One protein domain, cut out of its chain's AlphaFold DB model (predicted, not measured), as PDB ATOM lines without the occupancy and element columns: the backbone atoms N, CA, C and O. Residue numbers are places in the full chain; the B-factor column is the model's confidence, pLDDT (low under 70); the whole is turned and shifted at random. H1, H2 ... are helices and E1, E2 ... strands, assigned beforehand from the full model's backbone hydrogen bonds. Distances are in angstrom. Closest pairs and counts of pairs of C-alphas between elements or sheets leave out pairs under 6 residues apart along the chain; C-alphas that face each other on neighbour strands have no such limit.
ATOM      1  N   ALA A 210     -14.455 -25.768   0.464       94.06
ATOM      2  CA  ALA A 210     -15.578 -25.072  -0.168       94.06
ATOM      3  C   ALA A 210     -15.137 -24.029  -1.207       94.06
ATOM      4  O   ALA A 210     -15.930 -23.653  -2.068       94.06
ATOM      5  N   ASP A 211     -13.885 -23.579  -1.136       96.06
ATOM      6  CA  ASP A 211     -13.331 -22.568  -2.030       96.06
ATOM      7  C   ASP A 211     -12.720 -23.178  -3.298       96.06
ATOM      8  O   ASP A 211     -12.300 -22.429  -4.176       96.06
ATOM      9  N   ALA A 212     -12.639 -24.511  -3.412       95.44
ATOM     10  CA  ALA A 212     -12.022 -25.196  -4.548       95.44
ATOM     11  C   ALA A 212     -12.628 -24.745  -5.892       95.44
ATOM     12  O   ALA A 212     -13.836 -24.850  -6.104       95.44
ATOM     13  N   ASP A 213     -11.783 -24.273  -6.814       94.62
ATOM     14  CA  ASP A 213     -12.220 -23.630  -8.063       94.62
ATOM     15  C   ASP A 213     -11.995 -24.464  -9.333       94.62
ATOM     16  O   ASP A 213     -12.142 -23.952 -10.447       94.62
ATOM     17  N   ALA A 214     -11.651 -25.749  -9.192       93.31
ATOM     18  CA  ALA A 214     -11.581 -26.643 -10.341       93.31
ATOM     19  C   ALA A 214     -12.966 -26.744 -11.021       93.31
ATOM     20  O   ALA A 214     -13.979 -26.913 -10.336       93.31
ATOM     21  N   PRO A 215     -13.051 -26.669 -12.363       91.25
ATOM     22  CA  PRO A 215     -14.311 -26.871 -13.070       91.25
ATOM     23  C   PRO A 215     -14.927 -28.231 -12.736       91.25
ATOM     24  O   PRO A 215     -14.202 -29.208 -12.568       91.25
ATOM     25  N   ALA A 216     -16.260 -28.332 -12.725       89.12
ATOM     26  CA  ALA A 216     -16.958 -29.575 -12.373       89.12
ATOM     27  C   ALA A 216     -16.501 -30.792 -13.206       89.12
ATOM     28  O   ALA A 216     -16.427 -31.899 -12.686       89.12
ATOM     29  N   ALA A 217     -16.134 -30.584 -14.476       89.38
ATOM     30  CA  ALA A 217     -15.609 -31.631 -15.361       89.38
ATOM     31  C   ALA A 217     -14.198 -32.136 -14.985       89.38
ATOM     32  O   ALA A 217     -13.765 -33.178 -15.474       89.38
ATOM     33  N   HIS A 218     -13.475 -31.395 -14.146       89.38
ATOM     34  CA  HIS A 218     -12.109 -31.683 -13.699       89.38
ATOM     35  C   HIS A 218     -12.002 -31.830 -12.180       89.38
ATOM     36  O   HIS A 218     -10.908 -32.035 -11.655       89.38
ATOM     37  N   MET A 219     -13.128 -31.740 -11.472       83.81
ATOM     38  CA  MET A 219     -13.203 -32.067 -10.061       83.81
ATOM     39  C   MET A 219     -12.976 -33.577  -9.934       83.81
ATOM     40  O   MET A 219     -13.839 -34.377 -10.291       83.81
ATOM     41  N   GLY A 220     -11.752 -33.952  -9.555       81.50
ATOM     42  CA  GLY A 220     -11.313 -35.342  -9.454       81.50
ATOM     43  C   GLY A 220     -11.918 -36.072  -8.251       81.50
ATOM     44  O   GLY A 220     -13.023 -35.771  -7.802       81.50
ATOM     45  N   ALA A 221     -11.185 -37.044  -7.705       87.75
ATOM     46  CA  ALA A 221     -11.613 -37.727  -6.488       87.75
ATOM     47  C   ALA A 221     -11.775 -36.725  -5.321       87.75
ATOM     48  O   ALA A 221     -10.934 -35.831  -5.185       87.75
ATOM     49  N   PRO A 222     -12.784 -36.889  -4.439       90.56
ATOM     50  CA  PRO A 222     -12.974 -36.015  -3.274       90.56
ATOM     51  C   PRO A 222     -11.730 -35.892  -2.380       90.56
ATOM     52  O   PRO A 222     -11.509 -34.854  -1.759       90.56
ATOM     53  N   GLU A 223     -10.896 -36.936  -2.354       93.62
ATOM     54  CA  GLU A 223      -9.607 -36.953  -1.659       93.62
ATOM     55  C   GLU A 223      -8.665 -35.841  -2.140       93.62
ATOM     56  O   GLU A 223      -8.027 -35.205  -1.314       93.62
ATOM     57  N   HIS A 224      -8.618 -35.519  -3.437       94.38
ATOM     58  CA  HIS A 224      -7.736 -34.461  -3.944       94.38
ATOM     59  C   HIS A 224      -8.099 -33.085  -3.381       94.38
ATOM     60  O   HIS A 224      -7.215 -32.301  -3.041       94.38
ATOM     61  N   THR A 225      -9.396 -32.796  -3.247       95.38
ATOM     62  CA  THR A 225      -9.877 -31.554  -2.632       95.38
ATOM     63  C   THR A 225      -9.614 -31.539  -1.127       95.38
ATOM     64  O   THR A 225      -9.267 -30.490  -0.583       95.38
ATOM     65  N   ALA A 226      -9.763 -32.681  -0.451       94.94
ATOM     66  CA  ALA A 226      -9.452 -32.804   0.971       94.94
ATOM     67  C   ALA A 226      -7.949 -32.600   1.241       94.94
ATOM     68  O   ALA A 226      -7.584 -31.795   2.094       94.94
ATOM     69  N   ASP A 227      -7.090 -33.255   0.460       96.00
ATOM     70  CA  ASP A 227      -5.635 -33.121   0.525       96.00
ATOM     71  C   ASP A 227      -5.178 -31.691   0.235       96.00
ATOM     72  O   ASP A 227      -4.404 -31.119   1.006       96.00
ATOM     73  N   TRP A 228      -5.687 -31.086  -0.846       96.88
ATOM     74  CA  TRP A 228      -5.385 -29.697  -1.186       96.88
ATOM     75  C   TRP A 228      -5.769 -28.746  -0.050       96.88
ATOM     76  O   TRP A 228      -4.961 -27.895   0.321       96.88
ATOM     77  N   ALA A 229      -6.958 -28.907   0.539       95.81
ATOM     78  CA  ALA A 229      -7.436 -28.041   1.615       95.81
ATOM     79  C   ALA A 229      -6.572 -28.118   2.889       95.81
ATOM     80  O   ALA A 229      -6.547 -27.167   3.666       95.81
ATOM     81  N   LEU A 230      -5.843 -29.221   3.095       94.19
ATOM     82  CA  LEU A 230      -4.895 -29.397   4.203       94.19
ATOM     83  C   LEU A 230      -3.461 -28.962   3.858       94.19
ATOM     84  O   LEU A 230      -2.576 -29.015   4.713       94.19
ATOM     85  N   SER A 231      -3.209 -28.547   2.617       95.56
ATOM     86  CA  SER A 231      -1.869 -28.217   2.139       95.56
ATOM     87  C   SER A 231      -1.425 -26.795   2.512       95.56
ATOM     88  O   SER A 231      -2.222 -25.880   2.765       95.56
ATOM     89  N   GLY A 232      -0.110 -26.572   2.438       93.75
ATOM     90  CA  GLY A 232       0.466 -25.227   2.504       93.75
ATOM     91  C   GLY A 232      -0.028 -24.304   1.381       93.75
ATOM     92  O   GLY A 232      -0.077 -23.092   1.574       93.75
ATOM     93  N   HIS A 233      -0.463 -24.855   0.242       95.50
ATOM     94  CA  HIS A 233      -0.999 -24.081  -0.879       95.50
ATOM     95  C   HIS A 233      -2.364 -23.465  -0.559       95.50
ATOM     96  O   HIS A 233      -2.534 -22.264  -0.763       95.50
ATOM     97  N   ALA A 234      -3.304 -24.224   0.015       95.81
ATOM     98  CA  ALA A 234      -4.594 -23.674   0.446       95.81
ATOM     99  C   ALA A 234      -4.416 -22.629   1.562       95.81
ATOM    100  O   ALA A 234      -5.013 -21.553   1.512       95.81
ATOM    101  N   THR A 235      -3.504 -22.888   2.507       93.75
ATOM    102  CA  THR A 235      -3.113 -21.907   3.538       93.75
ATOM    103  C   THR A 235      -2.498 -20.642   2.922       93.75
ATOM    104  O   THR A 235      -2.715 -19.534   3.410       93.75
ATOM    105  N   GLY A 236      -1.754 -20.798   1.826       92.56
ATOM    106  CA  GLY A 236      -1.135 -19.727   1.046       92.56
ATOM    107  C   GLY A 236      -2.061 -19.027   0.045       92.56
ATOM    108  O   GLY A 236      -1.608 -18.108  -0.638       92.56
ATOM    109  N   GLY A 237      -3.337 -19.416  -0.051       94.88
ATOM    110  CA  GLY A 237      -4.303 -18.813  -0.975       94.88
ATOM    111  C   GLY A 237      -4.204 -19.287  -2.428       94.88
ATOM    112  O   GLY A 237      -4.731 -18.628  -3.324       94.88
ATOM    113  N   VAL A 238      -3.524 -20.406  -2.689       95.06
ATOM    114  CA  VAL A 238      -3.384 -21.000  -4.025       95.06
ATOM    115  C   VAL A 238      -4.485 -22.038  -4.243       95.06
ATOM    116  O   VAL A 238      -4.586 -23.018  -3.508       95.06
ATOM    117  N   ASN A 239      -5.301 -21.821  -5.275       95.25
ATOM    118  CA  ASN A 239      -6.422 -22.684  -5.653       95.25
ATOM    119  C   ASN A 239      -6.070 -23.607  -6.832       95.25
ATOM    120  O   ASN A 239      -5.002 -23.464  -7.433       95.25
ATOM    121  N   CYS A 240      -6.967 -24.522  -7.204       95.62
ATOM    122  CA  CYS A 240      -6.761 -25.502  -8.271       95.62
ATOM    123  C   CYS A 240      -6.350 -24.840  -9.597       95.62
ATOM    124  O   CYS A 240      -5.394 -25.270 -10.251       95.62
ATOM    125  N   SER A 241      -7.020 -23.749  -9.978       94.38
ATOM    126  CA  SER A 241      -6.698 -23.002 -11.197       94.38
ATOM    127  C   SER A 241      -5.322 -22.332 -11.168       94.38
ATOM    128  O   SER A 241      -4.747 -22.088 -12.228       94.38
ATOM    129  N   GLY A 242      -4.762 -22.093  -9.977       93.88
ATOM    130  CA  GLY A 242      -3.404 -21.582  -9.809       93.88
ATOM    131  C   GLY A 242      -2.345 -22.530 -10.373       93.88
ATOM    132  O   GLY A 242      -1.317 -22.062 -10.856       93.88
ATOM    133  N   CYS A 243      -2.621 -23.838 -10.382       95.06
ATOM    134  CA  CYS A 243      -1.709 -24.843 -10.925       95.06
ATOM    135  C   CYS A 243      -2.161 -25.391 -12.281       95.06
ATOM    136  O   CYS A 243      -1.361 -25.521 -13.207       95.06
ATOM    137  N   HIS A 244      -3.447 -25.708 -12.412       95.94
ATOM    138  CA  HIS A 244      -3.979 -26.405 -13.582       95.94
ATOM    139  C   HIS A 244      -4.404 -25.470 -14.719       95.94
ATOM    140  O   HIS A 244      -4.666 -25.943 -15.822       95.94
ATOM    141  N   GLN A 245      -4.440 -24.151 -14.497       93.94
ATOM    142  CA  GLN A 245      -4.734 -23.157 -15.535       93.94
ATOM    143  C   GLN A 245      -3.627 -22.090 -15.613       93.94
ATOM    144  O   GLN A 245      -3.896 -20.895 -15.459       93.94
ATOM    145  N   PRO A 246      -2.365 -22.463 -15.906       87.12
ATOM    146  CA  PRO A 246      -1.239 -21.518 -15.915       87.12
ATOM    147  C   PRO A 246      -1.415 -20.379 -16.935       87.12
ATOM    148  O   PRO A 246      -0.815 -19.312 -16.811       87.12
ATOM    149  N   ARG A 247      -2.276 -20.581 -17.941       86.56
ATOM    150  CA  ARG A 247      -2.635 -19.597 -18.969       86.56
ATOM    151  C   ARG A 247      -4.024 -18.990 -18.778       86.56
ATOM    152  O   ARG A 247      -4.541 -18.412 -19.724       86.56
ATOM    153  N   LYS A 248      -4.612 -19.021 -17.576       85.12
ATOM    154  CA  LYS A 248      -5.994 -18.560 -17.313       85.12
ATOM    155  C   LYS A 248      -6.333 -17.182 -17.900       85.12
ATOM    156  O   LYS A 248      -7.447 -16.966 -18.356       85.12
ATOM    157  N   ARG A 249      -5.371 -16.247 -17.930       85.06
ATOM    158  CA  ARG A 249      -5.563 -14.897 -18.500       85.06
ATOM    159  C   ARG A 249      -5.755 -14.878 -20.018       85.06
ATOM    160  O   ARG A 249      -6.441 -13.996 -20.517       85.06
ATOM    161  N   THR A 250      -5.113 -15.787 -20.745       88.12
ATOM    162  CA  THR A 250      -5.126 -15.820 -22.218       88.12
ATOM    163  C   THR A 250      -5.927 -16.992 -22.774       88.12
ATOM    164  O   THR A 250      -6.475 -16.879 -23.865       88.12
ATOM    165  N   ARG A 251      -6.014 -18.102 -22.033       87.50
ATOM    166  CA  ARG A 251      -6.773 -19.321 -22.343       87.50
ATOM    167  C   ARG A 251      -7.484 -19.829 -21.075       87.50
ATOM    168  O   ARG A 251      -6.995 -20.757 -20.436       87.50
ATOM    169  N   PRO A 252      -8.608 -19.205 -20.677       82.44
ATOM    170  CA  PRO A 252      -9.319 -19.524 -19.433       82.44
ATOM    171  C   PRO A 252      -9.938 -20.927 -19.401       82.44
ATOM    172  O   PRO A 252     -10.161 -21.449 -18.314       82.44
ATOM    173  N   ASP A 253     -10.173 -21.543 -20.561       86.56
ATOM    174  CA  ASP A 253     -10.769 -22.882 -20.673       86.56
ATOM    175  C   ASP A 253      -9.718 -24.008 -20.742       86.56
ATOM    176  O   ASP A 253     -10.062 -25.186 -20.771       86.56
ATOM    177  N   GLU A 254      -8.424 -23.671 -20.785       91.19
ATOM    178  CA  GLU A 254      -7.347 -24.662 -20.852       91.19
ATOM    179  C   GLU A 254      -7.060 -25.231 -19.457       91.19
ATOM    180  O   GLU A 254      -6.578 -24.520 -18.572       91.19
ATOM    181  N   TRP A 255      -7.339 -26.525 -19.278       93.69
ATOM    182  CA  TRP A 255      -7.002 -27.289 -18.077       93.69
ATOM    183  C   TRP A 255      -5.844 -28.251 -18.348       93.69
ATOM    184  O   TRP A 255      -5.910 -29.097 -19.241       93.69
ATOM    185  N   VAL A 256      -4.789 -28.154 -17.546       93.88
ATOM    186  CA  VAL A 256      -3.620 -29.035 -17.602       93.88
ATOM    187  C   VAL A 256      -3.766 -30.091 -16.516       93.88
ATOM    188  O   VAL A 256      -3.589 -29.787 -15.344       93.88
ATOM    189  N   ALA A 257      -4.075 -31.338 -16.881       91.56
ATOM    190  CA  ALA A 257      -4.332 -32.403 -15.903       91.56
ATOM    191  C   ALA A 257      -3.129 -32.702 -14.986       91.56
ATOM    192  O   ALA A 257      -3.311 -32.907 -13.792       91.56
ATOM    193  N   ALA A 258      -1.911 -32.671 -15.533       91.50
ATOM    194  CA  ALA A 258      -0.664 -32.879 -14.799       91.50
ATOM    195  C   ALA A 258       0.315 -31.730 -15.104       91.50
ATOM    196  O   ALA A 258       1.056 -31.803 -16.087       91.50
ATOM    197  N   PRO A 259       0.281 -30.635 -14.325       93.19
ATOM    198  CA  PRO A 259       1.197 -29.516 -14.511       93.19
ATOM    199  C   PRO A 259       2.658 -29.936 -14.306       93.19
ATOM    200  O   PRO A 259       2.971 -30.696 -13.391       93.19
ATOM    201  N   GLY A 260       3.550 -29.424 -15.156       91.00
ATOM    202  CA  GLY A 260       4.996 -29.601 -15.014       91.00
ATOM    203  C   GLY A 260       5.618 -28.649 -13.986       91.00
ATOM    204  O   GLY A 260       4.949 -27.768 -13.438       91.00
ATOM    205  N   ALA A 261       6.928 -28.793 -13.762       91.94
ATOM    206  CA  ALA A 261       7.681 -28.005 -12.781       91.94
ATOM    207  C   ALA A 261       7.670 -26.486 -13.049       91.94
ATOM    208  O   ALA A 261       7.821 -25.705 -12.110       91.94
ATOM    209  N   ASP A 262       7.424 -26.054 -14.289       92.00
ATOM    210  CA  ASP A 262       7.323 -24.635 -14.660       92.00
ATOM    211  C   ASP A 262       6.259 -23.885 -13.854       92.00
ATOM    212  O   ASP A 262       6.434 -22.717 -13.505       92.00
ATOM    213  N   VAL A 263       5.158 -24.561 -13.512       94.81
ATOM    214  CA  VAL A 263       4.107 -23.983 -12.667       94.81
ATOM    215  C   VAL A 263       4.630 -23.748 -11.254       94.81
ATOM    216  O   VAL A 263       4.408 -22.676 -10.689       94.81
ATOM    217  N   CYS A 264       5.388 -24.701 -10.710       95.12
ATOM    218  CA  CYS A 264       6.041 -24.572  -9.409       95.12
ATOM    219  C   CYS A 264       7.035 -23.402  -9.412       95.12
ATOM    220  O   CYS A 264       7.060 -22.617  -8.466       95.12
ATOM    221  N   ALA A 265       7.806 -23.235 -10.494       94.94
ATOM    222  CA  ALA A 265       8.839 -22.205 -10.622       94.94
ATOM    223  C   ALA A 265       8.293 -20.769 -10.535       94.94
ATOM    224  O   ALA A 265       9.039 -19.853 -10.204       94.94
ATOM    225  N   THR A 266       6.990 -20.562 -10.761       94.00
ATOM    226  CA  THR A 266       6.358 -19.241 -10.591       94.00
ATOM    227  C   THR A 266       6.402 -18.727  -9.147       94.00
ATOM    228  O   THR A 266       6.371 -17.516  -8.937       94.00
ATOM    229  N   CYS A 267       6.495 -19.634  -8.163       93.19
ATOM    230  CA  CYS A 267       6.574 -19.316  -6.731       93.19
ATOM    231  C   CYS A 267       7.815 -19.919  -6.042       93.19
ATOM    232  O   CYS A 267       8.302 -19.358  -5.066       93.19
ATOM    233  N   HIS A 268       8.344 -21.026  -6.566       94.88
ATOM    234  CA  HIS A 268       9.444 -21.824  -6.010       94.88
ATOM    235  C   HIS A 268      10.642 -21.890  -6.971       94.88
ATOM    236  O   HIS A 268      11.225 -22.950  -7.207       94.88
ATOM    237  N   ALA A 269      10.984 -20.758  -7.600       94.94
ATOM    238  CA  ALA A 269      12.075 -20.691  -8.575       94.94
ATOM    239  C   ALA A 269      13.420 -21.226  -8.034       94.94
ATOM    240  O   ALA A 269      14.078 -21.979  -8.758       94.94
ATOM    241  N   PRO A 270      13.851 -20.905  -6.793       94.12
ATOM    242  CA  PRO A 270      15.103 -21.438  -6.256       94.12
ATOM    243  C   PRO A 270      15.076 -22.961  -6.062       94.12
ATOM    244  O   PRO A 270      16.052 -23.643  -6.379       94.12
ATOM    245  N   GLU A 271      13.962 -23.515  -5.585       95.69
ATOM    246  CA  GLU A 271      13.788 -24.955  -5.388       95.69
ATOM    247  C   GLU A 271      13.794 -25.709  -6.725       95.69
ATOM    248  O   GLU A 271      14.521 -26.689  -6.870       95.69
ATOM    249  N   VAL A 272      13.063 -25.224  -7.736       96.06
ATOM    250  CA  VAL A 272      13.058 -25.841  -9.078       96.06
ATOM    251  C   VAL A 272      14.450 -25.788  -9.710       96.06
ATOM    252  O   VAL A 272      14.937 -26.787 -10.243       96.06
ATOM    253  N   LYS A 273      15.133 -24.645  -9.595       94.88
ATOM    254  CA  LYS A 273      16.507 -24.488 -10.080       94.88
ATOM    255  C   LYS A 273      17.443 -25.498  -9.416       94.88
ATOM    256  O   LYS A 273      18.099 -26.265 -10.114       94.88
ATOM    257  N   THR A 274      17.461 -25.555  -8.085       95.19
ATOM    258  CA  THR A 274      18.351 -26.472  -7.353       95.19
ATOM    259  C   THR A 274      17.998 -27.946  -7.573       95.19
ATOM    260  O   THR A 274      18.898 -28.784  -7.607       95.19
ATOM    261  N   PHE A 275      16.730 -28.291  -7.823       96.69
ATOM    262  CA  PHE A 275      16.339 -29.653  -8.204       96.69
ATOM    263  C   PHE A 275      17.055 -30.113  -9.482       96.69
ATOM    264  O   PHE A 275      17.646 -31.195  -9.502       96.69
ATOM    265  N   THR A 276      17.074 -29.270 -10.519       94.69
ATOM    266  CA  THR A 276      17.768 -29.562 -11.791       94.69
ATOM    267  C   THR A 276      19.296 -29.450 -11.710       94.69
ATOM    268  O   THR A 276      20.001 -29.885 -12.617       94.69
ATOM    269  N   GLU A 277      19.844 -28.913 -10.620       93.44
ATOM    270  CA  GLU A 277      21.286 -28.935 -10.337       93.44
ATOM    271  C   GLU A 277      21.716 -30.229  -9.617       93.44
ATOM    272  O   GLU A 277      22.881 -30.624  -9.690       93.44
ATOM    273  N   GLY A 278      20.787 -30.920  -8.948       93.75
ATOM    274  CA  GLY A 278      21.044 -32.192  -8.272       93.75
ATOM    275  C   GLY A 278      20.800 -33.418  -9.146       93.75
ATOM    276  O   GLY A 278      19.996 -33.391 -10.067       93.75
ATOM    277  N   LYS A 279      21.430 -34.554  -8.813       93.75
ATOM    278  CA  LYS A 279      21.312 -35.812  -9.583       93.75
ATOM    279  C   LYS A 279      19.871 -36.280  -9.825       93.75
ATOM    280  O   LYS A 279      19.632 -36.907 -10.845       93.75
ATOM    281  N   HIS A 280      18.929 -35.970  -8.928       95.12
ATOM    282  CA  HIS A 280      17.520 -36.362  -9.077       95.12
ATOM    283  C   HIS A 280      16.800 -35.602 -10.198       95.12
ATOM    284  O   HIS A 280      15.952 -36.179 -10.877       95.12
ATOM    285  N   GLY A 281      17.144 -34.330 -10.412       95.06
ATOM    286  CA  GLY A 281      16.535 -33.489 -11.441       95.06
ATOM    287  C   GLY A 281      17.451 -33.169 -12.617       95.06
ATOM    288  O   GLY A 281      16.969 -32.635 -13.606       95.06
ATOM    289  N   MET A 282      18.744 -33.505 -12.557       94.38
ATOM    290  CA  MET A 282      19.759 -33.077 -13.533       94.38
ATOM    291  C   MET A 282      19.402 -33.411 -14.978       94.38
ATOM    292  O   MET A 282      19.668 -32.615 -15.869       94.38
ATOM    293  N   ARG A 283      18.748 -34.553 -15.210       95.31
ATOM    294  CA  ARG A 283      18.279 -34.977 -16.539       95.31
ATOM    295  C   ARG A 283      17.223 -34.051 -17.143       95.31
ATOM    296  O   ARG A 283      17.067 -34.030 -18.350       95.31
ATOM    297  N   GLN A 284      16.526 -33.288 -16.312       94.06
ATOM    298  CA  GLN A 284      15.468 -32.354 -16.701       94.06
ATOM    299  C   GLN A 284      15.988 -30.916 -16.820       94.06
ATOM    300  O   GLN A 284      15.199 -29.981 -16.898       94.06
ATOM    301  N   ARG A 285      17.311 -30.713 -16.782       93.12
ATOM    302  CA  ARG A 285      17.908 -29.396 -16.982       93.12
ATOM    303  C   ARG A 285      17.799 -28.980 -18.447       93.12
ATOM    304  O   ARG A 285      18.124 -29.756 -19.345       93.12
ATOM    305  N   ASP A 286      17.444 -27.719 -18.661       90.56
ATOM    306  CA  ASP A 286      17.367 -27.123 -19.991       90.56
ATOM    307  C   ASP A 286      18.660 -27.308 -20.797       90.56
ATOM    308  O   ASP A 286      19.775 -27.111 -20.302       90.56
ATOM    309  N   GLY A 287      18.493 -27.638 -22.077       88.81
ATOM    310  CA  GLY A 287      19.591 -27.784 -23.032       88.81
ATOM    311  C   GLY A 287      20.257 -29.161 -23.045       88.81
ATOM    312  O   GLY A 287      21.186 -29.358 -23.833       88.81
ATOM    313  N   LEU A 288      19.795 -30.115 -22.233       92.69
ATOM    314  CA  LEU A 288      20.225 -31.510 -22.312       92.69
ATOM    315  C   LEU A 288      19.322 -32.314 -23.244       92.69
ATOM    316  O   LEU A 288      18.110 -32.355 -23.069       92.69
ATOM    317  N   TRP A 289      19.930 -33.003 -24.203       92.00
ATOM    318  CA  TRP A 289      19.211 -33.743 -25.232       92.00
ATOM    319  C   TRP A 289      19.881 -35.081 -25.536       92.00
ATOM    320  O   TRP A 289      21.096 -35.235 -25.394       92.00
ATOM    321  N   VAL A 290      19.072 -36.052 -25.958       91.81
ATOM    322  CA  VAL A 290      19.516 -37.377 -26.409       91.81
ATOM    323  C   VAL A 290      19.724 -37.377 -27.915       91.81
ATOM    324  O   VAL A 290      20.761 -37.842 -28.387       91.81
ATOM    325  N   SER A 291      18.763 -36.840 -28.670       92.62
ATOM    326  CA  SER A 291      18.835 -36.746 -30.129       92.62
ATOM    327  C   SER A 291      18.254 -35.443 -30.680       92.62
ATOM    328  O   SER A 291      17.532 -34.725 -29.990       92.62
ATOM    329  N   ARG A 292      18.585 -35.133 -31.935       91.31
ATOM    330  CA  ARG A 292      18.104 -33.987 -32.721       91.31
ATOM    331  C   ARG A 292      17.507 -34.465 -34.034       91.31
ATOM    332  O   ARG A 292      17.902 -35.507 -34.549       91.31
ATOM    333  N   ASP A 293      16.595 -33.674 -34.586       92.00
ATOM    334  CA  ASP A 293      16.040 -33.940 -35.908       92.00
ATOM    335  C   ASP A 293      17.127 -33.920 -36.988       92.00
ATOM    336  O   ASP A 293      17.984 -33.030 -37.023       92.00
ATOM    337  N   ASP A 294      17.054 -34.886 -37.900       88.44
ATOM    338  CA  ASP A 294      17.844 -34.895 -39.121       88.44
ATOM    339  C   ASP A 294      17.005 -34.547 -40.357       88.44
ATOM    340  O   ASP A 294      15.773 -34.528 -40.342       88.44
ATOM    341  N   ALA A 295      17.692 -34.270 -41.466       85.56
ATOM    342  CA  ALA A 295      17.036 -33.894 -42.717       85.56
ATOM    343  C   ALA A 295      16.268 -35.054 -43.382       85.56
ATOM    344  O   ALA A 295      15.429 -34.805 -44.248       85.56
ATOM    345  N   PHE A 296      16.558 -36.308 -43.015       82.69
ATOM    346  CA  PHE A 296      16.066 -37.495 -43.719       82.69
ATOM    347  C   PHE A 296      15.062 -38.327 -42.905       82.69
ATOM    348  O   PHE A 296      14.484 -39.274 -43.442       82.69
ATOM    349  N   GLY A 297      14.814 -37.973 -41.638       82.44
ATOM    350  CA  GLY A 297      13.799 -38.573 -40.777       82.44
ATOM    351  C   GLY A 297      14.217 -39.644 -39.749       82.44
ATOM    352  O   GLY A 297      13.432 -39.796 -38.807       82.44
ATOM    353  N   PRO A 298      15.334 -40.403 -39.856       84.12
ATOM    354  CA  PRO A 298      15.666 -41.441 -38.875       84.12
ATOM    355  C   PRO A 298      16.014 -40.917 -37.477       84.12
ATOM    356  O   PRO A 298      15.903 -41.691 -36.528       84.12
ATOM    357  N   PHE A 299      16.401 -39.647 -37.325       89.00
ATOM    358  CA  PHE A 299      16.638 -39.046 -36.012       89.00
ATOM    359  C   PHE A 299      15.534 -38.045 -35.684       89.00
ATOM    360  O   PHE A 299      15.104 -37.258 -36.531       89.00
ATOM    361  N   LYS A 300      15.058 -38.096 -34.440       91.38
ATOM    362  CA  LYS A 300      14.035 -37.194 -33.915       91.38
ATOM    363  C   LYS A 300      14.547 -36.469 -32.695       91.38
ATOM    364  O   LYS A 300      15.239 -37.072 -31.876       91.38
ATOM    365  N   SER A 301      14.200 -35.195 -32.575       92.19
ATOM    366  CA  SER A 301      14.530 -34.418 -31.384       92.19
ATOM    367  C   SER A 301      13.922 -35.067 -30.140       92.19
ATOM    368  O   SER A 301      12.721 -35.339 -30.105       92.19
ATOM    369  N   ALA A 302      14.759 -35.343 -29.143       92.69
ATOM    370  CA  ALA A 302      14.343 -35.929 -27.876       92.69
ATOM    371  C   ALA A 302      15.255 -35.456 -26.742       92.69
ATOM    372  O   ALA A 302      16.483 -35.495 -26.865       92.69
ATOM    373  N   ASP A 303      14.639 -35.072 -25.627       93.12
ATOM    374  CA  ASP A 303      15.333 -34.720 -24.392       93.12
ATOM    375  C   ASP A 303      15.651 -35.968 -23.558       93.12
ATOM    376  O   ASP A 303      15.198 -37.081 -23.850       93.12
ATOM    377  N   LEU A 304      16.442 -35.801 -22.498       93.75
ATOM    378  CA  LEU A 304      16.615 -36.864 -21.512       93.75
ATOM    379  C   LEU A 304      15.301 -37.089 -20.750       93.75
ATOM    380  O   LEU A 304      14.662 -36.152 -20.276       93.75
ATOM    381  N   SER A 305      14.927 -38.354 -20.560       93.94
ATOM    382  CA  SER A 305      13.845 -38.706 -19.634       93.94
ATOM    383  C   SER A 305      14.196 -38.310 -18.191       93.94
ATOM    384  O   SER A 305      15.381 -38.325 -17.837       93.94
ATOM    385  N   PRO A 306      13.213 -38.032 -17.313       95.62
ATOM    386  CA  PRO A 306      13.463 -37.887 -15.881       95.62
ATOM    387  C   PRO A 306      14.244 -39.074 -15.299       95.62
ATOM    388  O   PRO A 306      14.150 -40.200 -15.793       95.62
ATOM    389  N   MET A 307      15.017 -38.830 -14.238       95.69
ATOM    390  CA  MET A 307      15.702 -39.911 -13.524       95.69
ATOM    391  C   MET A 307      14.666 -40.877 -12.936       95.69
ATOM    392  O   MET A 307      13.648 -40.447 -12.396       95.69
ATOM    393  N   THR A 308      14.962 -42.173 -12.987       97.12
ATOM    394  CA  THR A 308      14.269 -43.198 -12.201       97.12
ATOM    395  C   THR A 308      15.274 -43.932 -11.305       97.12
ATOM    396  O   THR A 308      16.475 -43.925 -11.605       97.12
ATOM    397  N   PRO A 309      14.837 -44.593 -10.218       96.94
ATOM    398  CA  PRO A 309      15.726 -45.409  -9.392       96.94
ATOM    399  C   PRO A 309      16.452 -46.520 -10.169       96.94
ATOM    400  O   PRO A 309      17.574 -46.859  -9.803       96.94
ATOM    401  N   ALA A 310      15.891 -47.027 -11.275       96.19
ATOM    402  CA  ALA A 310      16.568 -48.005 -12.136       96.19
ATOM    403  C   ALA A 310      17.857 -47.469 -12.792       96.19
ATOM    404  O   ALA A 310      18.747 -48.247 -13.129       96.19
ATOM    405  N   LEU A 311      17.969 -46.147 -12.970       93.94
ATOM    406  CA  LEU A 311      19.162 -45.481 -13.511       93.94
ATOM    407  C   LEU A 311      20.216 -45.182 -12.432       93.94
ATOM    408  O   LEU A 311      21.270 -44.613 -12.722       93.94
ATOM    409  N   ALA A 312      19.936 -45.488 -11.164       94.00
ATOM    410  CA  ALA A 312      20.880 -45.240 -10.090       94.00
ATOM    411  C   ALA A 312      21.959 -46.329 -10.031       94.00
ATOM    412  O   ALA A 312      21.712 -47.512 -10.238       94.00
ATOM    413  N   ARG A 313      23.176 -45.928  -9.654       91.50
ATOM    414  CA  ARG A 313      24.297 -46.846  -9.374       91.50
ATOM    415  C   ARG A 313      24.450 -47.150  -7.881       91.50
ATOM    416  O   ARG A 313      25.530 -47.511  -7.425       91.50
ATOM    417  N   LEU A 314      23.372 -46.967  -7.126       91.69
ATOM    418  CA  LEU A 314      23.269 -47.286  -5.704       91.69
ATOM    419  C   LEU A 314      22.204 -48.373  -5.514       91.69
ATOM    420  O   LEU A 314      21.329 -48.505  -6.367       91.69
ATOM    421  N   PRO A 315      22.243 -49.134  -4.408       96.75
ATOM    422  CA  PRO A 315      21.162 -50.048  -4.068       96.75
ATOM    423  C   PRO A 315      19.819 -49.309  -3.940       96.75
ATOM    424  O   PRO A 315      19.656 -48.452  -3.069       96.75
ATOM    425  N   MET A 316      18.860 -49.672  -4.792       97.81
ATOM    426  CA  MET A 316      17.495 -49.139  -4.803       97.81
ATOM    427  C   MET A 316      16.473 -50.253  -4.582       97.81
ATOM    428  O   MET A 316      16.757 -51.433  -4.802       97.81
ATOM    429  N   LYS A 317      15.274 -49.882  -4.136       98.19
ATOM    430  CA  LYS A 317      14.137 -50.798  -4.051       98.19
ATOM    431  C   LYS A 317      13.585 -51.084  -5.447       98.19
ATOM    432  O   LYS A 317      13.363 -50.169  -6.237       98.19
ATOM    433  N   SER A 318      13.352 -52.361  -5.738       96.88
ATOM    434  CA  SER A 318      12.948 -52.821  -7.071       96.88
ATOM    435  C   SER A 318      11.563 -52.338  -7.496       96.88
ATOM    436  O   SER A 318      11.337 -52.101  -8.675       96.88
ATOM    437  N   ASP A 319      10.637 -52.188  -6.551       97.56
ATOM    438  CA  ASP A 319       9.284 -51.670  -6.782       97.56
ATOM    439  C   ASP A 319       9.263 -50.166  -7.103       97.56
ATOM    440  O   ASP A 319       8.308 -49.681  -7.702       97.56
ATOM    441  N   ALA A 320      10.336 -49.438  -6.779       97.50
ATOM    442  CA  ALA A 320      10.484 -48.025  -7.107       97.50
ATOM    443  C   ALA A 320      11.138 -47.771  -8.480       97.50
ATOM    444  O   ALA A 320      11.152 -46.628  -8.935       97.50
ATOM    445  N   HIS A 321      11.676 -48.796  -9.153       97.31
ATOM    446  CA  HIS A 321      12.524 -48.667 -10.350       97.31
ATOM    447  C   HIS A 321      11.932 -47.833 -11.491       97.31
ATOM    448  O   HIS A 321      12.678 -47.095 -12.137       97.31
ATOM    449  N   ASP A 322      10.620 -47.908 -11.698       97.31
ATOM    450  CA  ASP A 322       9.925 -47.220 -12.793       97.31
ATOM    451  C   ASP A 322       9.390 -45.832 -12.393       97.31
ATOM    452  O   ASP A 322       8.755 -45.140 -13.190       97.31
ATOM    453  N   THR A 323       9.654 -45.390 -11.160       96.75
ATOM    454  CA  THR A 323       9.164 -44.102 -10.660       96.75
ATOM    455  C   THR A 323       9.992 -42.957 -11.236       96.75
ATOM    456  O   THR A 323      11.142 -42.753 -10.850       96.75
ATOM    457  N   ALA A 324       9.398 -42.171 -12.133       96.38
ATOM    458  CA  ALA A 324       9.998 -40.931 -12.615       96.38
ATOM    459  C   ALA A 324      10.080 -39.883 -11.491       96.38
ATOM    460  O   ALA A 324       9.093 -39.595 -10.807       96.38
ATOM    461  N   LEU A 325      11.263 -39.296 -11.308       96.12
ATOM    462  CA  LEU A 325      11.506 -38.261 -10.306       96.12
ATOM    463  C   LEU A 325      11.024 -36.893 -10.798       96.12
ATOM    464  O   LEU A 325      11.543 -36.328 -11.760       96.12
ATOM    465  N   THR A 326      10.045 -36.345 -10.087       95.06
ATOM    466  CA  THR A 326       9.445 -35.020 -10.284       95.06
ATOM    467  C   THR A 326       9.278 -34.338  -8.923       95.06
ATOM    468  O   THR A 326       9.525 -34.952  -7.882       95.06
ATOM    469  N   CYS A 327       8.790 -33.095  -8.891       94.31
ATOM    470  CA  CYS A 327       8.469 -32.425  -7.627       94.31
ATOM    471  C   CYS A 327       7.459 -33.223  -6.778       94.31
ATOM    472  O   CYS A 327       7.553 -33.235  -5.557       94.31
ATOM    473  N   ASN A 328       6.526 -33.940  -7.408       95.06
ATOM    474  CA  ASN A 328       5.492 -34.693  -6.695       95.06
ATOM    475  C   ASN A 328       5.963 -36.077  -6.221       95.06
ATOM    476  O   ASN A 328       5.198 -36.785  -5.575       95.06
ATOM    477  N   THR A 329       7.197 -36.484  -6.527       95.75
ATOM    478  CA  THR A 329       7.694 -37.810  -6.133       95.75
ATOM    479  C   THR A 329       8.078 -37.858  -4.654       95.75
ATOM    480  O   THR A 329       7.870 -38.880  -4.010       95.75
ATOM    481  N   CYS A 330       8.599 -36.757  -4.099       96.69
ATOM    482  CA  CYS A 330       8.996 -36.696  -2.688       96.69
ATOM    483  C   CYS A 330       7.880 -36.160  -1.781       96.69
ATOM    484  O   CYS A 330       7.670 -36.668  -0.684       96.69
ATOM    485  N   HIS A 331       7.155 -35.137  -2.241       95.75
ATOM    486  CA  HIS A 331       5.999 -34.560  -1.553       95.75
ATOM    487  C   HIS A 331       4.796 -34.555  -2.507       95.75
ATOM    488  O   HIS A 331       4.615 -33.648  -3.320       95.75
ATOM    489  N   GLY A 332       3.989 -35.613  -2.429       94.25
ATOM    490  CA  GLY A 332       2.904 -35.878  -3.374       94.25
ATOM    491  C   GLY A 332       1.837 -34.788  -3.428       94.25
ATOM    492  O   GLY A 332       1.392 -34.277  -2.397       94.25
ATOM    493  N   ALA A 333       1.389 -34.475  -4.642       94.50
ATOM    494  CA  ALA A 333       0.153 -33.734  -4.837       94.50
ATOM    495  C   ALA A 333      -1.038 -34.586  -4.338       94.50
ATOM    496  O   ALA A 333      -1.047 -35.798  -4.518       94.50
ATOM    497  N   HIS A 334      -2.062 -34.027  -3.700       95.44
ATOM    498  CA  HIS A 334      -2.301 -32.592  -3.497       95.44
ATOM    499  C   HIS A 334      -2.024 -32.120  -2.061       95.44
ATOM    500  O   HIS A 334      -2.242 -30.953  -1.750       95.44
ATOM    501  N   LYS A 335      -1.505 -33.005  -1.202       94.19
ATOM    502  CA  LYS A 335      -1.215 -32.712   0.208       94.19
ATOM    503  C   LYS A 335       0.101 -31.954   0.397       94.19
ATOM    504  O   LYS A 335       0.198 -31.110   1.284       94.19
ATOM    505  N   TYR A 336       1.100 -32.247  -0.443       95.00
ATOM    506  CA  TYR A 336       2.462 -31.708  -0.368       95.00
ATOM    507  C   TYR A 336       3.085 -31.890   1.026       95.00
ATOM    508  O   TYR A 336       3.577 -30.950   1.646       95.00
ATOM    509  N   ASP A 337       3.025 -33.124   1.537       95.38
ATOM    510  CA  ASP A 337       3.457 -33.468   2.893       95.38
ATOM    511  C   ASP A 337       4.986 -33.383   3.047       95.38
ATOM    512  O   ASP A 337       5.737 -34.308   2.730       95.38
ATOM    513  N   VAL A 338       5.449 -32.243   3.558       93.12
ATOM    514  CA  VAL A 338       6.873 -31.983   3.798       93.12
ATOM    515  C   VAL A 338       7.441 -32.741   4.999       93.12
ATOM    516  O   VAL A 338       8.658 -32.745   5.164       93.12
ATOM    517  N   VAL A 339       6.609 -33.351   5.851       93.38
ATOM    518  CA  VAL A 339       7.085 -34.204   6.955       93.38
ATOM    519  C   VAL A 339       7.450 -35.576   6.398       93.38
ATOM    520  O   VAL A 339       8.558 -36.047   6.641       93.38
ATOM    521  N   PHE A 340       6.580 -36.157   5.567       96.38
ATOM    522  CA  PHE A 340       6.866 -37.391   4.823       96.38
ATOM    523  C   PHE A 340       8.101 -37.250   3.916       96.38
ATOM    524  O   PHE A 340       8.946 -38.146   3.837       96.38
ATOM    525  N   ALA A 341       8.251 -36.094   3.262       97.19
ATOM    526  CA  ALA A 341       9.365 -35.833   2.354       97.19
ATOM    527  C   ALA A 341      10.748 -35.820   3.031       97.19
ATOM    528  O   ALA A 341      11.763 -35.931   2.346       97.19
ATOM    529  N   GLN A 342      10.813 -35.665   4.359       96.00
ATOM    530  CA  GLN A 342      12.084 -35.544   5.079       96.00
ATOM    531  C   GLN A 342      12.812 -36.876   5.275       96.00
ATOM    532  O   GLN A 342      14.042 -36.869   5.392       96.00
ATOM    533  N   VAL A 343      12.081 -37.994   5.343       97.44
ATOM    534  CA  VAL A 343      12.652 -39.328   5.595       97.44
ATOM    535  C   VAL A 343      11.975 -40.388   4.735       97.44
ATOM    536  O   VAL A 343      12.635 -41.058   3.941       97.44
ATOM    537  N   GLU A 344      10.663 -40.545   4.887       98.12
ATOM    538  CA  GLU A 344       9.907 -41.665   4.329       98.12
ATOM    539  C   GLU A 344       9.947 -41.686   2.791       98.12
ATOM    540  O   GLU A 344      10.098 -42.754   2.198       98.12
ATOM    541  N   ALA A 345       9.910 -40.518   2.143       98.06
ATOM    542  CA  ALA A 345      10.075 -40.401   0.690       98.06
ATOM    543  C   ALA A 345      11.460 -40.841   0.186       98.06
ATOM    544  O   ALA A 345      11.607 -41.320  -0.935       98.06
ATOM    545  N   CYS A 346      12.508 -40.670   0.995       97.69
ATOM    546  CA  CYS A 346      13.846 -41.138   0.640       97.69
ATOM    547  C   CYS A 346      13.909 -42.666   0.768       97.69
ATOM    548  O   CYS A 346      14.360 -43.364  -0.142       97.69
ATOM    549  N   GLU A 347      13.395 -43.187   1.885       98.12
ATOM    550  CA  GLU A 347      13.342 -44.619   2.185       98.12
ATOM    551  C   GLU A 347      12.428 -45.395   1.229       98.12
ATOM    552  O   GLU A 347      12.593 -46.607   1.097       98.12
ATOM    553  N   SER A 348      11.474 -44.757   0.541       97.69
ATOM    554  CA  SER A 348      10.636 -45.436  -0.459       97.69
ATOM    555  C   SER A 348      11.411 -45.866  -1.707       97.69
ATOM    556  O   SER A 348      10.938 -46.746  -2.416       97.69
ATOM    557  N   CYS A 349      12.605 -45.313  -1.948       98.25
ATOM    558  CA  CYS A 349      13.451 -45.665  -3.094       98.25
ATOM    559  C   CYS A 349      14.817 -46.217  -2.670       98.25
ATOM    560  O   CYS A 349      15.272 -47.217  -3.224       98.25
ATOM    561  N   HIS A 350      15.477 -45.586  -1.697       98.00
ATOM    562  CA  HIS A 350      16.836 -45.936  -1.290       98.00
ATOM    563  C   HIS A 350      16.877 -47.217  -0.449       98.00
ATOM    564  O   HIS A 350      16.089 -47.403   0.480       98.00
ATOM    565  N   ALA A 351      17.823 -48.105  -0.765       97.81
ATOM    566  CA  ALA A 351      17.987 -49.400  -0.105       97.81
ATOM    567  C   ALA A 351      19.442 -49.702   0.294       97.81
ATOM    568  O   ALA A 351      19.778 -50.858   0.574       97.81
ATOM    569  N   ASP A 352      20.313 -48.696   0.312       96.31
ATOM    570  CA  ASP A 352      21.688 -48.819   0.794       96.31
ATOM    571  C   ASP A 352      21.755 -48.955   2.329       96.31
ATOM    572  O   ASP A 352      20.792 -48.669   3.048       96.31
ATOM    573  N   ASP A 353      22.896 -49.428   2.837       97.00
ATOM    574  CA  ASP A 353      23.078 -49.706   4.269       97.00
ATOM    575  C   ASP A 353      22.991 -48.440   5.134       97.00
ATOM    576  O   ASP A 353      22.437 -48.489   6.234       97.00
ATOM    577  N   HIS A 354      23.451 -47.294   4.617       97.00
ATOM    578  CA  HIS A 354      23.371 -46.005   5.305       97.00
ATOM    579  C   HIS A 354      21.918 -45.567   5.506       97.00
ATOM    580  O   HIS A 354      21.544 -45.163   6.612       97.00
ATOM    581  N   THR A 355      21.090 -45.693   4.468       97.62
ATOM    582  CA  THR A 355      19.652 -45.419   4.548       97.62
ATOM    583  C   THR A 355      18.972 -46.383   5.522       97.62
ATOM    584  O   THR A 355      18.274 -45.953   6.437       97.62
ATOM    585  N   LYS A 356      19.234 -47.694   5.409       97.69
ATOM    586  CA  LYS A 356      18.654 -48.718   6.303       97.69
ATOM    587  C   LYS A 356      19.034 -48.524   7.773       97.69
ATOM    588  O   LYS A 356      18.273 -48.906   8.661       97.69
ATOM    589  N   ALA A 357      20.199 -47.940   8.044       98.25
ATOM    590  CA  ALA A 357      20.662 -47.668   9.399       98.25
ATOM    591  C   ALA A 357      20.013 -46.425  10.039       98.25
ATOM    592  O   ALA A 357      20.066 -46.302  11.266       98.25
ATOM    593  N   PHE A 358      19.386 -45.530   9.258       98.31
ATOM    594  CA  PHE A 358      18.876 -44.240   9.743       98.31
ATOM    595  C   PHE A 358      17.934 -44.380  10.943       98.31
ATOM    596  O   PHE A 358      18.147 -43.729  11.965       98.31
ATOM    597  N   ARG A 359      16.945 -45.280  10.878       97.38
ATOM    598  CA  ARG A 359      15.942 -45.452  11.949       97.38
ATOM    599  C   ARG A 359      16.540 -45.849  13.302       97.38
ATOM    600  O   ARG A 359      15.959 -45.548  14.339       97.38
ATOM    601  N   MET A 360      17.726 -46.460  13.305       97.00
ATOM    602  CA  MET A 360      18.444 -46.856  14.522       97.00
ATOM    603  C   MET A 360      19.527 -45.853  14.950       97.00
ATOM    604  O   MET A 360      20.321 -46.163  15.847       97.00
ATOM    605  N   SER A 361      19.599 -44.693  14.296       97.62
ATOM    606  CA  SER A 361      20.588 -43.651  14.569       97.62
ATOM    607  C   SER A 361      20.170 -42.730  15.728       97.62
ATOM    608  O   SER A 361      18.975 -42.555  15.994       97.62
ATOM    609  N   PRO A 362      21.138 -42.069  16.394       96.31
ATOM    610  CA  PRO A 362      20.852 -40.985  17.335       96.31
ATOM    611  C   PRO A 362      20.080 -39.822  16.690       96.31
ATOM    612  O   PRO A 362      19.249 -39.201  17.346       96.31
ATOM    613  N   HIS A 363      20.311 -39.564  15.400       96.50
ATOM    614  CA  HIS A 363      19.620 -38.526  14.635       96.50
ATOM    615  C   HIS A 363      18.117 -38.797  14.501       96.50
ATOM    616  O   HIS A 363      17.314 -37.911  14.798       96.50
ATOM    617  N   ASN A 364      17.725 -40.030  14.152       97.00
ATOM    618  CA  ASN A 364      16.308 -40.399  14.121       97.00
ATOM    619  C   ASN A 364      15.685 -40.342  15.524       97.00
ATOM    620  O   ASN A 364      14.571 -39.856  15.671       97.00
ATOM    621  N   SER A 365      16.418 -40.747  16.570       96.81
ATOM    622  CA  SER A 365      15.932 -40.609  17.951       96.81
ATOM    623  C   SER A 365      15.645 -39.150  18.326       96.81
ATOM    624  O   SER A 365      14.617 -38.877  18.940       96.81
ATOM    625  N   ALA A 366      16.502 -38.203  17.933       95.75
ATOM    626  CA  ALA A 366      16.248 -36.779  18.150       95.75
ATOM    627  C   ALA A 366      15.019 -36.288  17.364       95.75
ATOM    628  O   ALA A 366      14.203 -35.544  17.904       95.75
ATOM    629  N   ARG A 367      14.844 -36.755  16.120       95.75
ATOM    630  CA  ARG A 367      13.676 -36.441  15.284       95.75
ATOM    631  C   ARG A 367      12.371 -36.968  15.876       95.75
ATOM    632  O   ARG A 367      11.404 -36.218  15.951       95.75
ATOM    633  N   ASP A 368      12.342 -38.217  16.329       96.81
ATOM    634  CA  ASP A 368      11.138 -38.808  16.919       96.81
ATOM    635  C   ASP A 368      10.745 -38.087  18.219       96.81
ATOM    636  O   ASP A 368       9.567 -37.821  18.451       96.81
ATOM    637  N   ARG A 369      11.734 -37.675  19.023       97.31
ATOM    638  CA  ARG A 369      11.511 -36.880  20.240       97.31
ATOM    639  C   ARG A 369      11.054 -35.450  19.946       97.31
ATOM    640  O   ARG A 369      10.185 -34.947  20.651       97.31
ATOM    641  N   GLU A 370      11.580 -34.798  18.905       95.94
ATOM    642  CA  GLU A 370      11.050 -33.506  18.437       95.94
ATOM    643  C   GLU A 370       9.585 -33.644  18.003       95.94
ATOM    644  O   GLU A 370       8.741 -32.856  18.422       95.94
ATOM    645  N   MET A 371       9.256 -34.669  17.211       94.50
ATOM    646  CA  MET A 371       7.883 -34.895  16.740       94.50
ATOM    647  C   MET A 371       6.903 -35.224  17.867       94.50
ATOM    648  O   MET A 371       5.731 -34.864  17.778       94.50
ATOM    649  N   ALA A 372       7.375 -35.873  18.934       96.81
ATOM    650  CA  ALA A 372       6.603 -36.100  20.153       96.81
ATOM    651  C   ALA A 372       6.464 -34.839  21.036       96.81
ATOM    652  O   ALA A 372       5.734 -34.864  22.026       96.81
ATOM    653  N   GLY A 373       7.148 -33.739  20.697       96.31
ATOM    654  CA  GLY A 373       7.172 -32.505  21.485       96.31
ATOM    655  C   GLY A 373       8.083 -32.560  22.717       96.31
ATOM    656  O   GLY A 373       8.010 -31.676  23.568       96.31
ATOM    657  N   GLU A 374       8.937 -33.580  22.833       97.00
ATOM    658  CA  GLU A 374       9.901 -33.727  23.934       97.00
ATOM    659  C   GLU A 374      11.164 -32.881  23.739       97.00
ATOM    660  O   GLU A 374      11.861 -32.569  24.706       97.00
ATOM    661  N   LEU A 375      11.488 -32.550  22.486       94.88
ATOM    662  CA  LEU A 375      12.599 -31.681  22.114       94.88
ATOM    663  C   LEU A 375      12.089 -30.465  21.329       94.88
ATOM    664  O   LEU A 375      11.064 -30.557  20.649       94.88
ATOM    665  N   PRO A 376      12.785 -29.318  21.415       93.50
ATOM    666  CA  PRO A 376      12.430 -28.135  20.643       93.50
ATOM    667  C   PRO A 376      12.536 -28.383  19.132       93.50
ATOM    668  O   PRO A 376      13.321 -29.205  18.663       93.50
ATOM    669  N   LYS A 377      11.762 -27.609  18.363       91.56
ATOM    670  CA  LYS A 377      11.831 -27.603  16.898       91.56
ATOM    671  C   LYS A 377      13.263 -27.331  16.434       91.56
ATOM    672  O   LYS A 377      13.859 -26.352  16.874       91.56
ATOM    673  N   GLY A 378      13.763 -28.132  15.498       91.00
ATOM    674  CA  GLY A 378      15.126 -28.041  14.974       91.00
ATOM    675  C   GLY A 378      16.131 -28.974  15.650       91.00
ATOM    676  O   GLY A 378      17.276 -29.006  15.210       91.00
ATOM    677  N   SER A 379      15.736 -29.742  16.670       93.19
ATOM    678  CA  SER A 379      16.571 -30.798  17.263       93.19
ATOM    679  C   SER A 379      16.636 -32.073  16.418       93.19
ATOM    680  O   SER A 379      17.581 -32.852  16.532       93.19
ATOM    681  N   GLY A 380      15.635 -32.309  15.578       91.19
ATOM    682  CA  GLY A 380      15.517 -33.456  14.700       91.19
ATOM    683  C   GLY A 380      16.417 -33.348  13.475       91.19
ATOM    684  O   GLY A 380      16.440 -32.340  12.765       91.19
ATOM    685  N   VAL A 381      17.118 -34.441  13.180       94.88
ATOM    686  CA  VAL A 381      17.948 -34.578  11.981       94.88
ATOM    687  C   VAL A 381      17.359 -35.679  11.104       94.88
ATOM    688  O   VAL A 381      17.069 -36.780  11.567       94.88
ATOM    689  N   THR A 382      17.154 -35.362   9.829       96.12
ATOM    690  CA  THR A 382      16.502 -36.214   8.827       96.12
ATOM    691  C   THR A 382      17.396 -36.390   7.607       96.12
ATOM    692  O   THR A 382      18.416 -35.707   7.479       96.12
ATOM    693  N   CYS A 383      16.992 -37.250   6.669       96.81
ATOM    694  CA  CYS A 383      17.645 -37.361   5.367       96.81
ATOM    695  C   CYS A 383      17.708 -35.982   4.689       96.81
ATOM    696  O   CYS A 383      18.782 -35.523   4.294       96.81
ATOM    697  N   ALA A 384      16.578 -35.270   4.642       95.38
ATOM    698  CA  ALA A 384      16.516 -33.931   4.063       95.38
ATOM    699  C   ALA A 384      17.374 -32.908   4.824       95.38
ATOM    700  O   ALA A 384      17.971 -32.047   4.190       95.38
ATOM    701  N   THR A 385      17.513 -33.011   6.149       94.12
ATOM    702  CA  THR A 385      18.373 -32.096   6.923       94.12
ATOM    703  C   THR A 385      19.825 -32.128   6.433       94.12
ATOM    704  O   THR A 385      20.423 -31.069   6.258       94.12
ATOM    705  N   CYS A 386      20.380 -33.319   6.183       93.88
ATOM    706  CA  CYS A 386      21.779 -33.484   5.773       93.88
ATOM    707  C   CYS A 386      21.988 -33.298   4.265       93.88
ATOM    708  O   CYS A 386      22.932 -32.628   3.839       93.88
ATOM    709  N   HIS A 387      21.111 -33.902   3.461       95.44
ATOM    710  CA  HIS A 387      21.264 -33.963   2.008       95.44
ATOM    711  C   HIS A 387      20.682 -32.740   1.298       95.44
ATOM    712  O   HIS A 387      21.194 -32.336   0.263       95.44
ATOM    713  N   MET A 388      19.645 -32.125   1.861       94.69
ATOM    714  CA  MET A 388      18.924 -30.981   1.297       94.69
ATOM    715  C   MET A 388      18.865 -29.840   2.329       94.69
ATOM    716  O   MET A 388      17.777 -29.440   2.758       94.69
ATOM    717  N   PRO A 389      20.024 -29.334   2.800       93.25
ATOM    718  CA  PRO A 389      20.048 -28.344   3.863       93.25
ATOM    719  C   PRO A 389      19.331 -27.054   3.455       93.25
ATOM    720  O   PRO A 389      19.165 -26.706   2.282       93.25
ATOM    721  N   ARG A 390      18.903 -26.302   4.466       93.38
ATOM    722  CA  ARG A 390      18.376 -24.959   4.243       93.38
ATOM    723  C   ARG A 390      19.519 -23.998   3.932       93.38
ATOM    724  O   ARG A 390      20.599 -24.115   4.505       93.38
ATOM    725  N   HIS A 391      19.260 -23.020   3.074       90.56
ATOM    726  CA  HIS A 391      20.182 -21.923   2.791       90.56
ATOM    727  C   HIS A 391      19.499 -20.588   3.034       90.56
ATOM    728  O   HIS A 391      18.343 -20.399   2.660       90.56
ATOM    729  N   LEU A 392      20.241 -19.657   3.626       90.19
ATOM    730  CA  LEU A 392      19.850 -18.258   3.707       90.19
ATOM    731  C   LEU A 392      20.290 -17.553   2.420       90.19
ATOM    732  O   LEU A 392      21.486 -17.373   2.181       90.19
ATOM    733  N   LEU A 393      19.328 -17.165   1.595       87.50
ATOM    734  CA  LEU A 393      19.539 -16.265   0.472       87.50
ATOM    735  C   LEU A 393      19.435 -14.823   0.954       87.50
ATOM    736  O   LEU A 393      18.545 -14.482   1.731       87.50
ATOM    737  N   ARG A 394      20.352 -13.993   0.463       85.31
ATOM    738  CA  ARG A 394      20.345 -12.546   0.657       85.31
ATOM    739  C   ARG A 394      20.312 -11.881  -0.706       85.31
ATOM    740  O   ARG A 394      21.138 -12.224  -1.551       85.31
ATOM    741  N   ASP A 395      19.366 -10.979  -0.919       81.94
ATOM    742  CA  ASP A 395      19.357 -10.134  -2.110       81.94
ATOM    743  C   ASP A 395      20.245  -8.890  -1.927       81.94
ATOM    744  O   ASP A 395      20.703  -8.574  -0.823       81.94
ATOM    745  N   ASP A 396      20.497  -8.179  -3.027       81.00
ATOM    746  CA  ASP A 396      21.353  -6.985  -3.048       81.00
ATOM    747  C   ASP A 396      20.779  -5.806  -2.233       81.00
ATOM    748  O   ASP A 396      21.488  -4.840  -1.951       81.00
ATOM    749  N   TYR A 397      19.504  -5.880  -1.840       79.75
ATOM    750  CA  TYR A 397      18.795  -4.869  -1.056       79.75
ATOM    751  C   TYR A 397      18.671  -5.255   0.427       79.75
ATOM    752  O   TYR A 397      18.022  -4.542   1.195       79.75
ATOM    753  N   GLY A 398      19.314  -6.351   0.849       77.69
ATOM    754  CA  GLY A 398      19.306  -6.835   2.230       77.69
ATOM    755  C   GLY A 398      18.086  -7.683   2.600       77.69
ATOM    756  O   GLY A 398      17.918  -8.013   3.773       77.69
ATOM    757  N   GLY A 399      17.243  -8.049   1.632       82.06
ATOM    758  CA  GLY A 399      16.166  -9.009   1.821       82.06
ATOM    759  C   GLY A 399      16.728 -10.400   2.096       82.06
ATOM    760  O   GLY A 399      17.612 -10.877   1.386       82.06
ATOM    761  N   GLU A 400      16.219 -11.051   3.140       87.56
ATOM    762  CA  GLU A 400      16.627 -12.396   3.532       87.56
ATOM    763  C   GLU A 400      15.489 -13.394   3.315       87.56
ATOM    764  O   GLU A 400      14.344 -13.155   3.708       87.56
ATOM    765  N   GLN A 401      15.814 -14.546   2.736       87.31
ATOM    766  CA  GLN A 401      14.884 -15.654   2.566       87.31
ATOM    767  C   GLN A 401      15.592 -16.972   2.848       87.31
ATOM    768  O   GLN A 401      16.666 -17.236   2.317       87.31
ATOM    769  N   VAL A 402      14.960 -17.841   3.634       91.62
ATOM    770  CA  VAL A 402      15.404 -19.230   3.761       91.62
ATOM    771  C   VAL A 402      14.724 -20.087   2.702       91.62
ATOM    772  O   VAL A 402      13.500 -20.071   2.577       91.62
ATOM    773  N   ILE A 403      15.529 -20.856   1.974       92.94
ATOM    774  CA  ILE A 403      15.076 -21.869   1.015       92.94
ATOM    775  C   ILE A 403      15.589 -23.246   1.427       92.94
ATOM    776  O   ILE A 403      16.564 -23.356   2.174       92.94
ATOM    777  N   VAL A 404      14.972 -24.300   0.904       93.50
ATOM    778  CA  VAL A 404      15.519 -25.663   0.960       93.50
ATOM    779  C   VAL A 404      16.199 -25.951  -0.375       93.50
ATOM    780  O   VAL A 404      15.554 -25.847  -1.422       93.50
ATOM    781  N   THR A 405      17.481 -26.329  -0.371       93.44
ATOM    782  CA  THR A 405      18.104 -26.786  -1.622       93.44
ATOM    783  C   THR A 405      17.518 -28.129  -2.026       93.44
ATOM    784  O   THR A 405      17.499 -29.072  -1.239       93.44
ATOM    785  N   HIS A 406      17.061 -28.239  -3.269       95.94
ATOM    786  CA  HIS A 406      16.674 -29.520  -3.854       95.94
ATOM    787  C   HIS A 406      17.837 -30.196  -4.594       95.94
ATOM    788  O   HIS A 406      17.673 -31.267  -5.183       95.94
ATOM    789  N   ASN A 407      19.042 -29.622  -4.506       94.12
ATOM    790  CA  ASN A 407      20.263 -30.278  -4.938       94.12
ATOM    791  C   ASN A 407      20.790 -31.187  -3.821       94.12
ATOM    792  O   ASN A 407      21.668 -30.793  -3.055       94.12
ATOM    793  N   GLN A 408      20.316 -32.436  -3.776       91.69
ATOM    794  CA  GLN A 408      20.722 -33.384  -2.725       91.69
ATOM    795  C   GLN A 408      22.234 -33.701  -2.678       91.69
ATOM    796  O   GLN A 408      22.730 -34.295  -1.722       91.69
ATOM    797  N   ASN A 409      22.981 -33.318  -3.720       88.44
ATOM    798  CA  ASN A 409      24.406 -33.613  -3.854       88.44
ATOM    799  C   ASN A 409      25.296 -32.434  -3.475       88.44
ATOM    800  O   ASN A 409      26.497 -32.651  -3.304       88.44
ATOM    801  N   ASP A 410      24.734 -31.227  -3.348       87.81
ATOM    802  CA  ASP A 410      25.504 -30.010  -3.080       87.81
ATOM    803  C   ASP A 410      26.343 -30.158  -1.809       87.81
ATOM    804  O   ASP A 410      27.503 -29.761  -1.774       87.81
ATOM    805  N   ASN A 411      25.791 -30.837  -0.803       86.81
ATOM    806  CA  ASN A 411      26.422 -31.012   0.498       86.81
ATOM    807  C   ASN A 411      27.265 -32.291   0.625       86.81
ATOM    808  O   ASN A 411      27.911 -32.505   1.645       86.81
ATOM    809  N   LEU A 412      27.244 -33.170  -0.381       83.38
ATOM    810  CA  LEU A 412      27.866 -34.490  -0.284       83.38
ATOM    811  C   LEU A 412      29.269 -34.549  -0.858       83.38
ATOM    812  O   LEU A 412      30.015 -35.442  -0.479       83.38
ATOM    813  N   ARG A 413      29.614 -33.686  -1.814       79.50
ATOM    814  CA  ARG A 413      30.868 -33.797  -2.569       79.50
ATOM    815  C   ARG A 413      31.582 -32.437  -2.621       79.50
ATOM    816  O   ARG A 413      31.106 -31.541  -3.320       79.50
ATOM    817  N   PRO A 414      32.702 -32.270  -1.892       84.38
ATOM    818  CA  PRO A 414      33.216 -33.180  -0.863       84.38
ATOM    819  C   PRO A 414      32.348 -33.089   0.416       84.38
ATOM    820  O   PRO A 414      31.549 -32.159   0.568       84.38
ATOM    821  N   ASN A 415      32.415 -34.093   1.292       88.31
ATOM    822  CA  ASN A 415      31.448 -34.242   2.389       88.31
ATOM    823  C   ASN A 415      31.650 -33.216   3.521       88.31
ATOM    824  O   ASN A 415      30.729 -32.983   4.302       88.31
ATOM    825  N   GLU A 416      32.790 -32.522   3.577       89.88
ATOM    826  CA  GLU A 416      33.079 -31.484   4.578       89.88
ATOM    827  C   GLU A 416      32.223 -30.230   4.387       89.88
ATOM    828  O   GLU A 416      32.140 -29.390   5.286       89.88
ATOM    829  N   LYS A 417      31.527 -30.093   3.252       90.06
ATOM    830  CA  LYS A 417      30.491 -29.066   3.097       90.06
ATOM    831  C   LYS A 417      29.419 -29.186   4.194       90.06
ATOM    832  O   LYS A 417      28.987 -28.146   4.704       90.06
ATOM    833  N   MET A 418      29.108 -30.411   4.646       92.69
ATOM    834  CA  MET A 418      28.177 -30.669   5.755       92.69
ATOM    835  C   MET A 418      28.608 -30.018   7.069       92.69
ATOM    836  O   MET A 418      27.742 -29.647   7.861       92.69
ATOM    837  N   ILE A 419      29.916 -29.811   7.289       93.56
ATOM    838  CA  ILE A 419      30.431 -29.159   8.501       93.56
ATOM    839  C   ILE A 419      29.744 -27.809   8.692       93.56
ATOM    840  O   ILE A 419      29.232 -27.523   9.765       93.56
ATOM    841  N   ARG A 420      29.705 -26.979   7.646       90.62
ATOM    842  CA  ARG A 420      29.226 -25.592   7.750       90.62
ATOM    843  C   ARG A 420      27.717 -25.446   7.611       90.62
ATOM    844  O   ARG A 420      27.189 -24.430   8.046       90.62
ATOM    845  N   SER A 421      27.062 -26.382   6.937       89.69
ATOM    846  CA  SER A 421      25.633 -26.297   6.619       89.69
ATOM    847  C   SER A 421      24.748 -27.016   7.633       89.69
ATOM    848  O   SER A 421      23.571 -26.677   7.728       89.69
ATOM    849  N   VAL A 422      25.285 -28.012   8.354       92.94
ATOM    850  CA  VAL A 422      24.497 -28.876   9.245       92.94
ATOM    851  C   VAL A 422      25.259 -29.240  10.518       92.94
ATOM    852  O   VAL A 422      24.807 -28.939  11.619       92.94
ATOM    853  N   CYS A 423      26.413 -29.901  10.406       94.81
ATOM    854  CA  CYS A 423      27.018 -30.595  11.545       94.81
ATOM    855  C   CYS A 423      27.495 -29.638  12.643       94.81
ATOM    856  O   CYS A 423      27.251 -29.896  13.821       94.81
ATOM    857  N   ALA A 424      28.127 -28.518  12.274       93.69
ATOM    858  CA  ALA A 424      28.682 -27.567  13.236       93.69
ATOM    859  C   ALA A 424      27.619 -26.760  13.998       93.69
ATOM    860  O   ALA A 424      27.978 -25.960  14.865       93.69
ATOM    861  N   ASP A 425      26.331 -26.941  13.701       93.62
ATOM    862  CA  ASP A 425      25.247 -26.383  14.510       93.62
ATOM    863  C   ASP A 425      25.067 -27.162  15.822       93.62
ATOM    864  O   ASP A 425      24.717 -26.578  16.842       93.62
ATOM    865  N   CYS A 426      25.374 -28.464  15.820       95.12
ATOM    866  CA  CYS A 426      25.153 -29.374  16.952       95.12
ATOM    867  C   CYS A 426      26.451 -29.988  17.500       95.12
ATOM    868  O   CYS A 426      26.531 -30.327  18.680       95.12
ATOM    869  N   HIS A 427      27.478 -30.121  16.662       96.62
ATOM    870  CA  HIS A 427      28.727 -30.800  16.991       96.62
ATOM    871  C   HIS A 427      29.927 -29.862  16.939       96.62
ATOM    872  O   HIS A 427      29.930 -28.865  16.211       96.62
TER     873      HIS A 427
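What this domain is: This is residues 210 to 427 of the 473 residues of the protein "Nitrite reductase (cytochrome; ammonia-forming)" of Rhodospirillaceae bacterium (UniProt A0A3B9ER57). With little regular structure, eleven short helices are strung along loops, while hairpin E2-E3 and residues 289 to 303 make two outward arms. The printed part has 218 residues, 80 in named elements, mostly helix: H1-H5, E1, H6-H10, E2, E3, H11. It is compact, radius of gyration of the C-alphas 19.8 A, spanning 57 by 52 by 46 A.

Where its parts are: E2 is residues 390-394, from C-alpha (18.376, -24.959, 4.243), E3 400-404, E1 289-291. Helices are H1 222-229, H2 232-235, H3 240-244, H4 261-265, H5 269-277, H6 327-330, H7 344-347, H8 353-360, H9 362-371, 14.3 A long, H10 383-387 and H11 417-421, ending at (25.633, -26.297, 6.619).

How they stand to each other: E2 and E3 are antiparallel; N 391 and O 403 are within hydrogen-bond range, 2.9 A. H4 and H5 touch, closest C-alphas Ala 265 and Val 272, 5.8 A. H6 and H7 only just touch, with 3 pairs of C-alphas within 8 A. In H1, H3-H5 and H9-H11 every O i to N i+4 pair is within range, in H8 2 of 4.

The domain as a whole: The farthest C-alphas, Phe 296 and Glu 374, are 68.0 A apart. The printed part has no cut; no printed residue is under 70.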